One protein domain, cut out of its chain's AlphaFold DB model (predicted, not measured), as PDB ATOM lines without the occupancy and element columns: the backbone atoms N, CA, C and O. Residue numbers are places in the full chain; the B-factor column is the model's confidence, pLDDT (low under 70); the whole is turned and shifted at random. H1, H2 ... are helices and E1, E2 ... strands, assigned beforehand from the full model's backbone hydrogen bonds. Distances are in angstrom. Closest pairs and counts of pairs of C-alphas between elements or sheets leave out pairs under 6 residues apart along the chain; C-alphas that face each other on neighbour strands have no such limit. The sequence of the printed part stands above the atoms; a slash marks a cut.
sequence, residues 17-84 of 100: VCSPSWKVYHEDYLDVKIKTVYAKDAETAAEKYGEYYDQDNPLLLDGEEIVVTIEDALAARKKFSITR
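What this domain is: This is residues 17 to 84 of the 100 residues of an uncharacterized protein of viral metagenome (UniProt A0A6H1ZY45). Two hairpins, E1-E2 and E3-E4, form a strongly twisted sheet that curls round helix H1 on one face; short H2 lies beyond one end of H1. The 68 printed residues include, along the chain, E1 E2 H1 H2 E3 E4; the antiparallel sheet runs E2 E1 E3 E4, class mixed. The whole is compact, radius of gyration of the C-alphas 11.4 A, spanning 34 by 22 by 15 A.

How they stand to each other: Inner strands E1, residues 21 to 28, and E3, residues 66 to 71, are antiparallel at 143 degrees; N 25 and O 69 are 2.8 A apart. E2, residues 31 to 38, makes a hairpin with E1, N 24 and O 35 at 2.8 A. E4, residues 77 to 82, makes one with E3, N 70 and O 78 at 2.8 A. H1, residues 42 to 52, is on the sheet, making two layers, a helix on one face of a sheet; the closest C-alphas of H1 and E2, Ala 45 and Val 37, are 5.8 A apart. In H1 every O i to N i+4 pair is within hydrogen-bond range. H2, residues 58 to 61, too short for such a pair, is close but not clearly touching H1, closest C-alphas Leu 60 and Gly 50, 7.8 A. E2, H1, H2 and E3 form a split strand-helix-strand unit, E1 between its two strands, with a right-handed crossover.

Where its parts are: E1 begins at C-alpha 21 (118.145, 101.542, 153.505) and measures 21.6 A, E2 22.5 A, H1 15.3 A, E3 16.4 A; E4, 15.8 A, ends at C-alpha 82 (111.309, 100.198, 136.289).

The domain as a whole: The farthest C-alphas, Val 17 and Tyr 29, are 35.8 A apart. The printed part has no cut, and its links between elements are tight. The pLDDT is under 70 at residues 27 to 32 and 53 to 56.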
ATOM      1  N   VAL A  17     130.611 104.195 154.789       83.12
ATOM      2  CA  VAL A  17     129.297 104.244 155.428       83.12
ATOM      3  C   VAL A  17     128.275 103.877 154.365       83.12
ATOM      4  O   VAL A  17     128.250 104.491 153.297       83.12
ATOM      5  N   CYS A  18     127.448 102.873 154.650       83.12
ATOM      6  CA  CYS A  18     126.404 102.460 153.725       83.12
ATOM      7  C   CYS A  18     125.403 103.598 153.506       83.12
ATOM      8  O   CYS A  18     125.056 104.338 154.430       83.12
ATOM      9  N   SER A  19     124.896 103.684 152.279       87.06
ATOM     10  CA  SER A  19     123.733 104.510 151.957       87.06
ATOM     11  C   SER A  19     122.531 104.149 152.850       87.06
ATOM     12  O   SER A  19     122.488 103.035 153.377       87.06
ATOM     13  N   PRO A  20     121.534 105.034 153.027       88.06
ATOM     14  CA  PRO A  20     120.324 104.675 153.757       88.06
ATOM     15  C   PRO A  20     119.614 103.477 153.108       88.06
ATOM     16  O   PRO A  20     119.701 103.244 151.901       88.06
ATOM     17  N   SER A  21     118.924 102.699 153.939       89.94
ATOM     18  CA  SER A  21     118.145 101.542 153.505       89.94
ATOM     19  C   SER A  21     116.715 101.936 153.153       89.94
ATOM     20  O   SER A  21     116.066 102.655 153.913       89.94
ATOM     21  N   TRP A  22     116.199 101.360 152.077       90.00
ATOM     22  CA  TRP A  22     114.849 101.556 151.565       90.00
ATOM     23  C   TRP A  22     114.129 100.218 151.504       90.00
ATOM     24  O   TRP A  22     114.737  99.203 151.158       90.00
ATOM     25  N   LYS A  23     112.836 100.201 151.833       90.81
ATOM     26  CA  LYS A  23     112.013  99.007 151.627       90.81
ATOM     27  C   LYS A  23     111.348  99.093 150.267       90.81
ATOM     28  O   LYS A  23     110.616 100.044 150.002       90.81
ATOM     29  N   VAL A  24     111.585  98.086 149.445       89.31
ATOM     30  CA  VAL A  24     111.004  97.947 148.117       89.31
ATOM     31  C   VAL A  24     109.941  96.866 148.174       89.31
ATOM     32  O   VAL A  24     110.215  95.749 148.609       89.31
ATOM     33  N   TYR A  25     108.732  97.223 147.770       88.06
ATOM     34  CA  TYR A  25     107.587  96.338 147.655       88.06
ATOM     35  C   TYR A  25     107.356  96.092 146.174       88.06
ATOM     36  O   TYR A  25     107.059  97.030 145.427       88.06
ATOM     37  N   HIS A  26     107.495  94.838 145.775       81.62
ATOM     38  CA  HIS A  26     107.138  94.380 144.448       81.62
ATOM     39  C   HIS A  26     105.876  93.528 144.555       81.62
ATOM     40  O   HIS A  26     105.773  92.663 145.429       81.62
ATOM     41  N   GLU A  27     104.890  93.846 143.720       69.50
ATOM     42  CA  GLU A  27     103.657  93.075 143.606       69.50
ATOM     43  C   GLU A  27     103.852  92.038 142.498       69.50
ATOM     44  O   GLU A  27     103.531  92.277 141.337       69.50
ATOM     45  N   ASP A  28     104.394  90.870 142.844       66.19
ATOM     46  CA  ASP A  28     104.239  89.692 142.003       66.19
ATOM     47  C   ASP A  28     102.756  89.269 142.054       66.19
ATOM     48  O   ASP A  28     102.126  89.343 143.109       66.19
ATOM     49  N   TYR A  29     102.194  88.760 140.947       53.00
ATOM     50  CA  TYR A  29     100.795  88.283 140.834       53.00
ATOM     51  C   TYR A  29     100.362  87.242 141.895       53.00
ATOM     52  O   TYR A  29      99.204  86.820 141.906       53.00
ATOM     53  N   LEU A  30     101.276  86.803 142.765       53.38
ATOM     54  CA  LEU A  30     101.081  85.752 143.753       53.38
ATOM     55  C   LEU A  30     101.418  86.164 145.194       53.38
ATOM     56  O   LEU A  30     100.840  85.563 146.089       53.38
ATOM     57  N   ASP A  31     102.278  87.163 145.441       60.19
ATOM     58  CA  ASP A  31     102.662  87.596 146.796       60.19
ATOM     59  C   ASP A  31     103.353  88.972 146.788       60.19
ATOM     60  O   ASP A  31     104.048  89.325 145.839       60.19
ATOM     61  N   VAL A  32     103.225  89.726 147.887       69.62
ATOM     62  CA  VAL A  32     104.010  90.953 148.105       69.62
ATOM     63  C   VAL A  32     105.351  90.578 148.721       69.62
ATOM     64  O   VAL A  32     105.431  90.256 149.912       69.62
ATOM     65  N   LYS A  33     106.429  90.659 147.938       76.19
ATOM     66  CA  LYS A  33     107.789  90.511 148.468       76.19
ATOM     67  C   LYS A  33     108.366  91.866 148.850       76.19
ATOM     68  O   LYS A  33     108.387  92.806 148.060       76.19
ATOM     69  N   ILE A  34     108.876  91.936 150.079       85.19
ATOM     70  CA  ILE A  34     109.600  93.104 150.585       85.19
ATOM     71  C   ILE A  34     111.096  92.824 150.483       85.19
ATOM     72  O   ILE A  34     111.587  91.827 151.019       85.19
ATOM     73  N   LYS A  35     111.831  93.725 149.834       86.00
ATOM     74  CA  LYS A  35     113.297  93.724 149.793       86.00
ATOM     75  C   LYS A  35     113.848  94.989 150.431       86.00
ATOM     76  O   LYS A  35     113.204  96.033 150.429       86.00
ATOM     77  N   THR A  36     115.051  94.895 150.982       88.69
ATOM     78  CA  THR A  36     115.776  96.052 151.508       88.69
ATOM     79  C   THR A  36     116.900  96.411 150.550       88.69
ATOM     80  O   THR A  36     117.744  95.570 150.258       88.69
ATOM     81  N   VAL A  37     116.908  97.653 150.068       88.38
ATOM     82  CA  VAL A  37     117.907  98.165 149.121       88.38
ATOM     83  C   VAL A  37     118.615  99.371 149.722       88.38
ATOM     84  O   VAL A  37     117.976 100.275 150.253       88.38
ATOM     85  N   TYR A  38     119.942  99.391 149.643       88.62
ATOM     86  CA  TYR A  38     120.767 100.489 150.143       88.62
ATOM     87  C   TYR A  38     121.110 101.446 149.001       88.62
ATOM     88  O   TYR A  38     121.804 101.080 148.047       88.62
ATOM     89  N   ALA A  39     120.613 102.677 149.095       88.12
ATOM     90  CA  ALA A  39     120.711 103.660 148.023       88.12
ATOM     91  C   ALA A  39     120.635 105.091 148.564       88.12
ATOM     92  O   ALA A  39     120.056 105.339 149.619       88.12
ATOM     93  N   LYS A  40     121.233 106.044 147.844       87.81
ATOM     94  CA  LYS A  40     121.269 107.460 148.246       87.81
ATOM     95  C   LYS A  40     119.875 108.107 148.291       87.81
ATOM     96  O   LYS A  40     119.637 108.983 149.118       87.81
ATOM     97  N   ASP A  41     118.966 107.657 147.432       87.81
ATOM     98  CA  ASP A  41     117.603 108.158 147.281       87.81
ATOM     99  C   ASP A  41     116.664 107.035 146.803       87.81
ATOM    100  O   ASP A  41     117.102 105.934 146.460       87.81
ATOM    101  N   ALA A  42     115.357 107.313 146.829       87.38
ATOM    102  CA  ALA A  42     114.317 106.346 146.486       87.38
ATOM    103  C   ALA A  42     114.346 105.917 145.007       87.38
ATOM    104  O   ALA A  42     113.977 104.789 144.699       87.38
ATOM    105  N   GLU A  43     114.788 106.802 144.113       89.25
ATOM    106  CA  GLU A  43     114.895 106.530 142.676       89.25
ATOM    107  C   GLU A  43     116.032 105.539 142.408       89.25
ATOM    108  O   GLU A  43     115.802 104.465 141.861       89.25
ATOM    109  N   THR A  44     117.218 105.805 142.962       88.44
ATOM    110  CA  THR A  44     118.365 104.885 142.918       88.44
ATOM    111  C   THR A  44     118.031 103.542 143.581       88.44
ATOM    112  O   THR A  44     118.545 102.498 143.184       88.44
ATOM    113  N   ALA A  45     117.180 103.541 144.616       89.06
ATOM    114  CA  ALA A  45     116.717 102.307 145.247       89.06
ATOM    115  C   ALA A  45     115.861 101.459 144.293       89.06
ATOM    116  O   ALA A  45     116.004 100.237 144.284       89.06
ATOM    117  N   ALA A  46     114.996 102.094 143.496       88.19
ATOM    118  CA  ALA A  46     114.191 101.417 142.487       88.19
ATOM    119  C   ALA A  46     115.064 100.874 141.343       88.19
ATOM    120  O   ALA A  46     114.926  99.708 140.979       88.19
ATOM    121  N   GLU A  47     116.018 101.664 140.845       86.00
ATOM    122  CA  GLU A  47     116.973 101.232 139.812       86.00
ATOM    123  C   GLU A  47     117.786 100.013 140.268       86.00
ATOM    124  O   GLU A  47     117.746  98.958 139.633       86.00
ATOM    125  N   LYS A  48     118.443 100.101 141.436       85.75
ATOM    126  CA  LYS A  48     119.198  98.977 142.014       85.75
ATOM    127  C   LYS A  48     118.317  97.749 142.251       85.75
ATOM    128  O   LYS A  48     118.786  96.620 142.132       85.75
ATOM    129  N   TYR A  49     117.051  97.938 142.617       85.56
ATOM    130  CA  TYR A  49     116.131  96.816 142.758       85.56
ATOM    131  C   TYR A  49     115.962  96.065 141.426       85.56
ATOM    132  O   TYR A  49     116.138  94.844 141.399       85.56
ATOM    133  N   GLY A  50     115.715  96.793 140.331       80.25
ATOM    134  CA  GLY A  50     115.606  96.224 138.984       80.25
ATOM    135  C   GLY A  50     116.898  95.572 138.478       80.25
ATOM    136  O   GLY A  50     116.842  94.562 137.782       80.25
ATOM    137  N   GLU A  51     118.064  96.096 138.867       79.31
ATOM    138  CA  GLU A  51     119.366  95.534 138.484       79.31
ATOM    139  C   GLU A  51     119.719  94.233 139.217       79.31
ATOM    140  O   GLU A  51     120.244  93.309 138.594       79.31
ATOM    141  N   TYR A  52     119.489  94.161 140.534       73.50
ATOM    142  CA  TYR A  52     120.063  93.105 141.382       73.50
ATOM    143  C   TYR A  52     119.066  92.043 141.841       73.50
ATOM    144  O   TYR A  52     119.461  90.893 142.025       73.50
ATOM    145  N   TYR A  53     117.803  92.404 142.082       68.75
ATOM    146  CA  TYR A  53     116.881  91.532 142.818       68.75
ATOM    147  C   TYR A  53     115.847  90.829 141.944       68.75
ATOM    148  O   TYR A  53     115.400  89.752 142.333       68.75
ATOM    149  N   ASP A  54     115.545  91.379 140.769       67.69
ATOM    150  CA  ASP A  54     114.565  90.825 139.830       67.69
ATOM    151  C   ASP A  54     115.188  90.468 138.468       67.69
ATOM    152  O   ASP A  54     114.521  90.487 137.435       67.69
ATOM    153  N   GLN A  55     116.466  90.062 138.458       62.84
ATOM    154  CA  GLN A  55     117.115  89.526 137.249       62.84
ATOM    155  C   GLN A  55     116.382  88.306 136.663       62.84
ATOM    156  O   GLN A  55     116.475  88.073 135.461       62.84
ATOM    157  N   ASP A  56     115.638  87.576 137.498       63.69
ATOM    158  CA  ASP A  56     114.839  86.407 137.117       63.69
ATOM    159  C   ASP A  56     113.354  86.740 136.880       63.69
ATOM    160  O   ASP A  56     112.554  85.836 136.633       63.69
ATOM    161  N   ASN A  57     112.947  88.013 136.981       70.06
ATOM    162  CA  ASN A  57     111.568  88.403 136.714       70.06
ATOM    163  C   ASN A  57     111.331  88.401 135.191       70.06
ATOM    164  O   ASN A  57     111.922  89.225 134.485       70.06
ATOM    165  N   PRO A  58     110.473  87.505 134.664       70.38
ATOM    166  CA  PRO A  58     110.257  87.378 133.226       70.38
ATOM    167  C   PRO A  58     109.751  88.679 132.592       70.38
ATOM    168  O   PRO A  58     110.135  88.976 131.469       70.38
ATOM    169  N   LEU A  59     108.992  89.499 133.332       72.06
ATOM    170  CA  LEU A  59     108.500  90.792 132.842       72.06
ATOM    171  C   LEU A  59     109.663  91.734 132.510       72.06
ATOM    172  O   LEU A  59     109.732  92.278 131.413       72.06
ATOM    173  N   LEU A  60     110.638  91.865 133.415       72.56
ATOM    174  CA  LEU A  60     111.832  92.672 133.151       72.56
ATOM    175  C   LEU A  60     112.703  92.067 132.042       72.56
ATOM    176  O   LEU A  60     113.305  92.811 131.273       72.56
ATOM    177  N   LEU A  61     112.782  90.738 131.930       71.69
ATOM    178  CA  LEU A  61     113.520  90.078 130.844       71.69
ATOM    179  C   LEU A  61     112.886  90.319 129.468       71.69
ATOM    180  O   LEU A  61     113.608  90.445 128.477       71.69
ATOM    181  N   ASP A  62     111.561  90.430 129.417       73.94
ATOM    182  CA  ASP A  62     110.805  90.748 128.206       73.94
ATOM    183  C   ASP A  62     110.779  92.256 127.895       73.94
ATOM    184  O   ASP A  62     110.305  92.663 126.832       73.94
ATOM    185  N   GLY A  63     111.373  93.083 128.764       72.12
ATOM    186  CA  GLY A  63     111.425  94.539 128.626       72.12
ATOM    187  C   GLY A  63     110.134  95.231 129.049       72.12
ATOM    188  O   GLY A  63     109.917  96.393 128.706       72.12
ATOM    189  N   GLU A  64     109.271  94.523 129.774       78.06
ATOM    190  CA  GLU A  64     108.063  95.090 130.348       78.06
ATOM    191  C   GLU A  64     108.382  95.976 131.555       78.06
ATOM    192  O   GLU A  64     109.403  95.849 132.238       78.06
ATOM    193  N   GLU A  65     107.471  96.912 131.799       80.62
ATOM    194  CA  GLU A  65     107.516  97.812 132.938       80.62
ATOM    195  C   GLU A  65     106.911  97.129 134.160       80.62
ATOM    196  O   GLU A  65     105.775  96.655 134.119       80.62
ATOM    197  N   ILE A  66     107.647  97.125 135.269       81.19
ATOM    198  CA  ILE A  66     107.109  96.730 136.570       81.19
ATOM    199  C   ILE A  66     107.057  97.944 137.491       81.19
ATOM    200  O   ILE A  66     107.915  98.829 137.455       81.19
ATOM    201  N   VAL A  67     106.031  97.986 138.335       86.12
ATOM    202  CA  VAL A  67     105.840  99.067 139.301       86.12
ATOM    203  C   VAL A  67     106.258  98.574 140.673       86.12
ATOM    204  O   VAL A  67     105.681  97.634 141.214       86.12
ATOM    205  N   VAL A  68     107.229  99.256 141.268       87.12
ATOM    206  CA  VAL A  68     107.662  99.016 142.643       87.12
ATOM    207  C   VAL A  68     107.215 100.158 143.537       87.12
ATOM    208  O   VAL A  68     107.178 101.323 143.139       87.12
ATOM    209  N   THR A  69     106.875  99.838 144.779       90.44
ATOM    210  CA  THR A  69     106.634 100.851 145.807       90.44
ATOM    211  C   THR A  69     107.844 100.922 146.723       90.44
ATOM    212  O   THR A  69     108.265  99.917 147.278       90.44
ATOM    213  N   ILE A  70     108.390 102.115 146.908       89.75
ATOM    214  CA  ILE A  70     109.500 102.394 147.811       89.75
ATOM    215  C   ILE A  70     108.942 103.090 149.049       89.75
ATOM    216  O   ILE A  70     108.268 104.115 148.935       89.75
ATOM    217  N   GLU A  71     109.208 102.535 150.228       90.25
ATOM    218  CA  GLU A  71     108.878 103.138 151.522       90.25
ATOM    219  C   GLU A  71     110.137 103.733 152.153       90.25
ATOM    220  O   GLU A  71     111.167 103.061 152.278       90.25
ATOM    221  N   ASP A  72     110.035 105.003 152.541       82.44
ATOM    222  CA  ASP A  72     111.094 105.727 153.233       82.44
ATOM    223  C   ASP A  72     111.065 105.504 154.757       82.44
ATOM    224  O   ASP A  72     110.190 104.831 155.310       82.44
ATOM    225  N   ALA A  73     112.034 106.088 155.467       78.62
ATOM    226  CA  ALA A  73     112.133 105.979 156.926       78.62
ATOM    227  C   ALA A  73     110.947 106.614 157.686       78.62
ATOM    228  O   ALA A  73     110.732 106.295 158.855       78.62
ATOM    229  N   LEU A  74     110.183 107.496 157.038       82.75
ATOM    230  CA  LEU A  74     108.975 108.133 157.569       82.75
ATOM    231  C   LEU A  74     107.695 107.383 157.158       82.75
ATOM    232  O   LEU A  74     106.594 107.885 157.378       82.75
ATOM    233  N   ALA A  75     107.834 106.187 156.578       79.38
ATOM    234  CA  ALA A  75     106.757 105.381 156.016       79.38
ATOM    235  C   ALA A  75     105.990 106.050 154.857       79.38
ATOM    236  O   ALA A  75     104.896 105.605 154.499       79.38
ATOM    237  N   ALA A  76     106.551 107.089 154.231       83.25
ATOM    238  CA  ALA A  76     105.994 107.625 153.002       83.25
ATOM    239  C   ALA A  76     106.317 106.680 151.842       83.25
ATOM    240  O   ALA A  76     107.450 106.229 151.664       83.25
ATOM    241  N   ARG A  77     105.289 106.374 151.048       85.12
ATOM    242  CA  ARG A  77     105.363 105.436 149.927       85.12
ATOM    243  C   ARG A  77     105.367 106.187 148.609       85.12
ATOM    244  O   ARG A  77     104.480 107.003 148.358       85.12
ATOM    245  N   LYS A  78     106.340 105.886 147.756       87.88
ATOM    246  CA  LYS A  78     106.438 106.407 146.390       87.88
ATOM    247  C   LYS A  78     106.495 105.248 145.413       87.88
ATOM    248  O   LYS A  78     107.187 104.270 145.665       87.88
ATOM    249  N   LYS A  79     105.751 105.354 144.316       87.69
ATOM    250  CA  LYS A  79     105.771 104.355 143.250       87.69
ATOM    251  C   LYS A  79     106.786 104.760 142.194       87.69
ATOM    252  O   LYS A  79     106.840 105.933 141.835       87.69
ATOM    253  N   PHE A  80     107.545 103.788 141.719       87.50
ATOM    254  CA  PHE A  80     108.489 103.938 140.626       87.50
ATOM    255  C   PHE A  80     108.228 102.842 139.608       87.50
ATOM    256  O   PHE A  80     107.948 101.700 139.973       87.50
ATOM    257  N   SER A  81     108.316 103.220 138.344       84.75
ATOM    258  CA  SER A  81     108.280 102.299 137.224       84.75
ATOM    259  C   SER A  81     109.706 101.966 136.836       84.75
ATOM    260  O   SER A  81     110.516 102.872 136.645       84.75
ATOM    261  N   ILE A  82     110.010 100.680 136.739       82.44
ATOM    262  CA  ILE A  82     111.309 100.198 136.289       82.44
ATOM    263  C   ILE A  82     111.109  99.334 135.051       82.44
ATOM    264  O   ILE A  82     110.225  98.481 134.993       82.44
ATOM    265  N   THR A  83     111.940  99.585 134.051       78.50
ATOM    266  CA  THR A  83     112.036  98.811 132.819       78.50
ATOM    267  C   THR A  83     113.487  98.414 132.650       78.50
ATOM    268  O   THR A  83     114.402  99.169 132.986       78.50
ATOM    269  N   ARG A  84     113.720  97.218 132.119       70.38
ATOM    270  CA  ARG A  84     115.053  96.842 131.667       70.38
ATOM    271  C   ARG A  84     115.133  97.102 130.174       70.38
ATOM    272  O   ARG A  84     114.301  96.617 129.410       70.38
TER     273      ARG A  84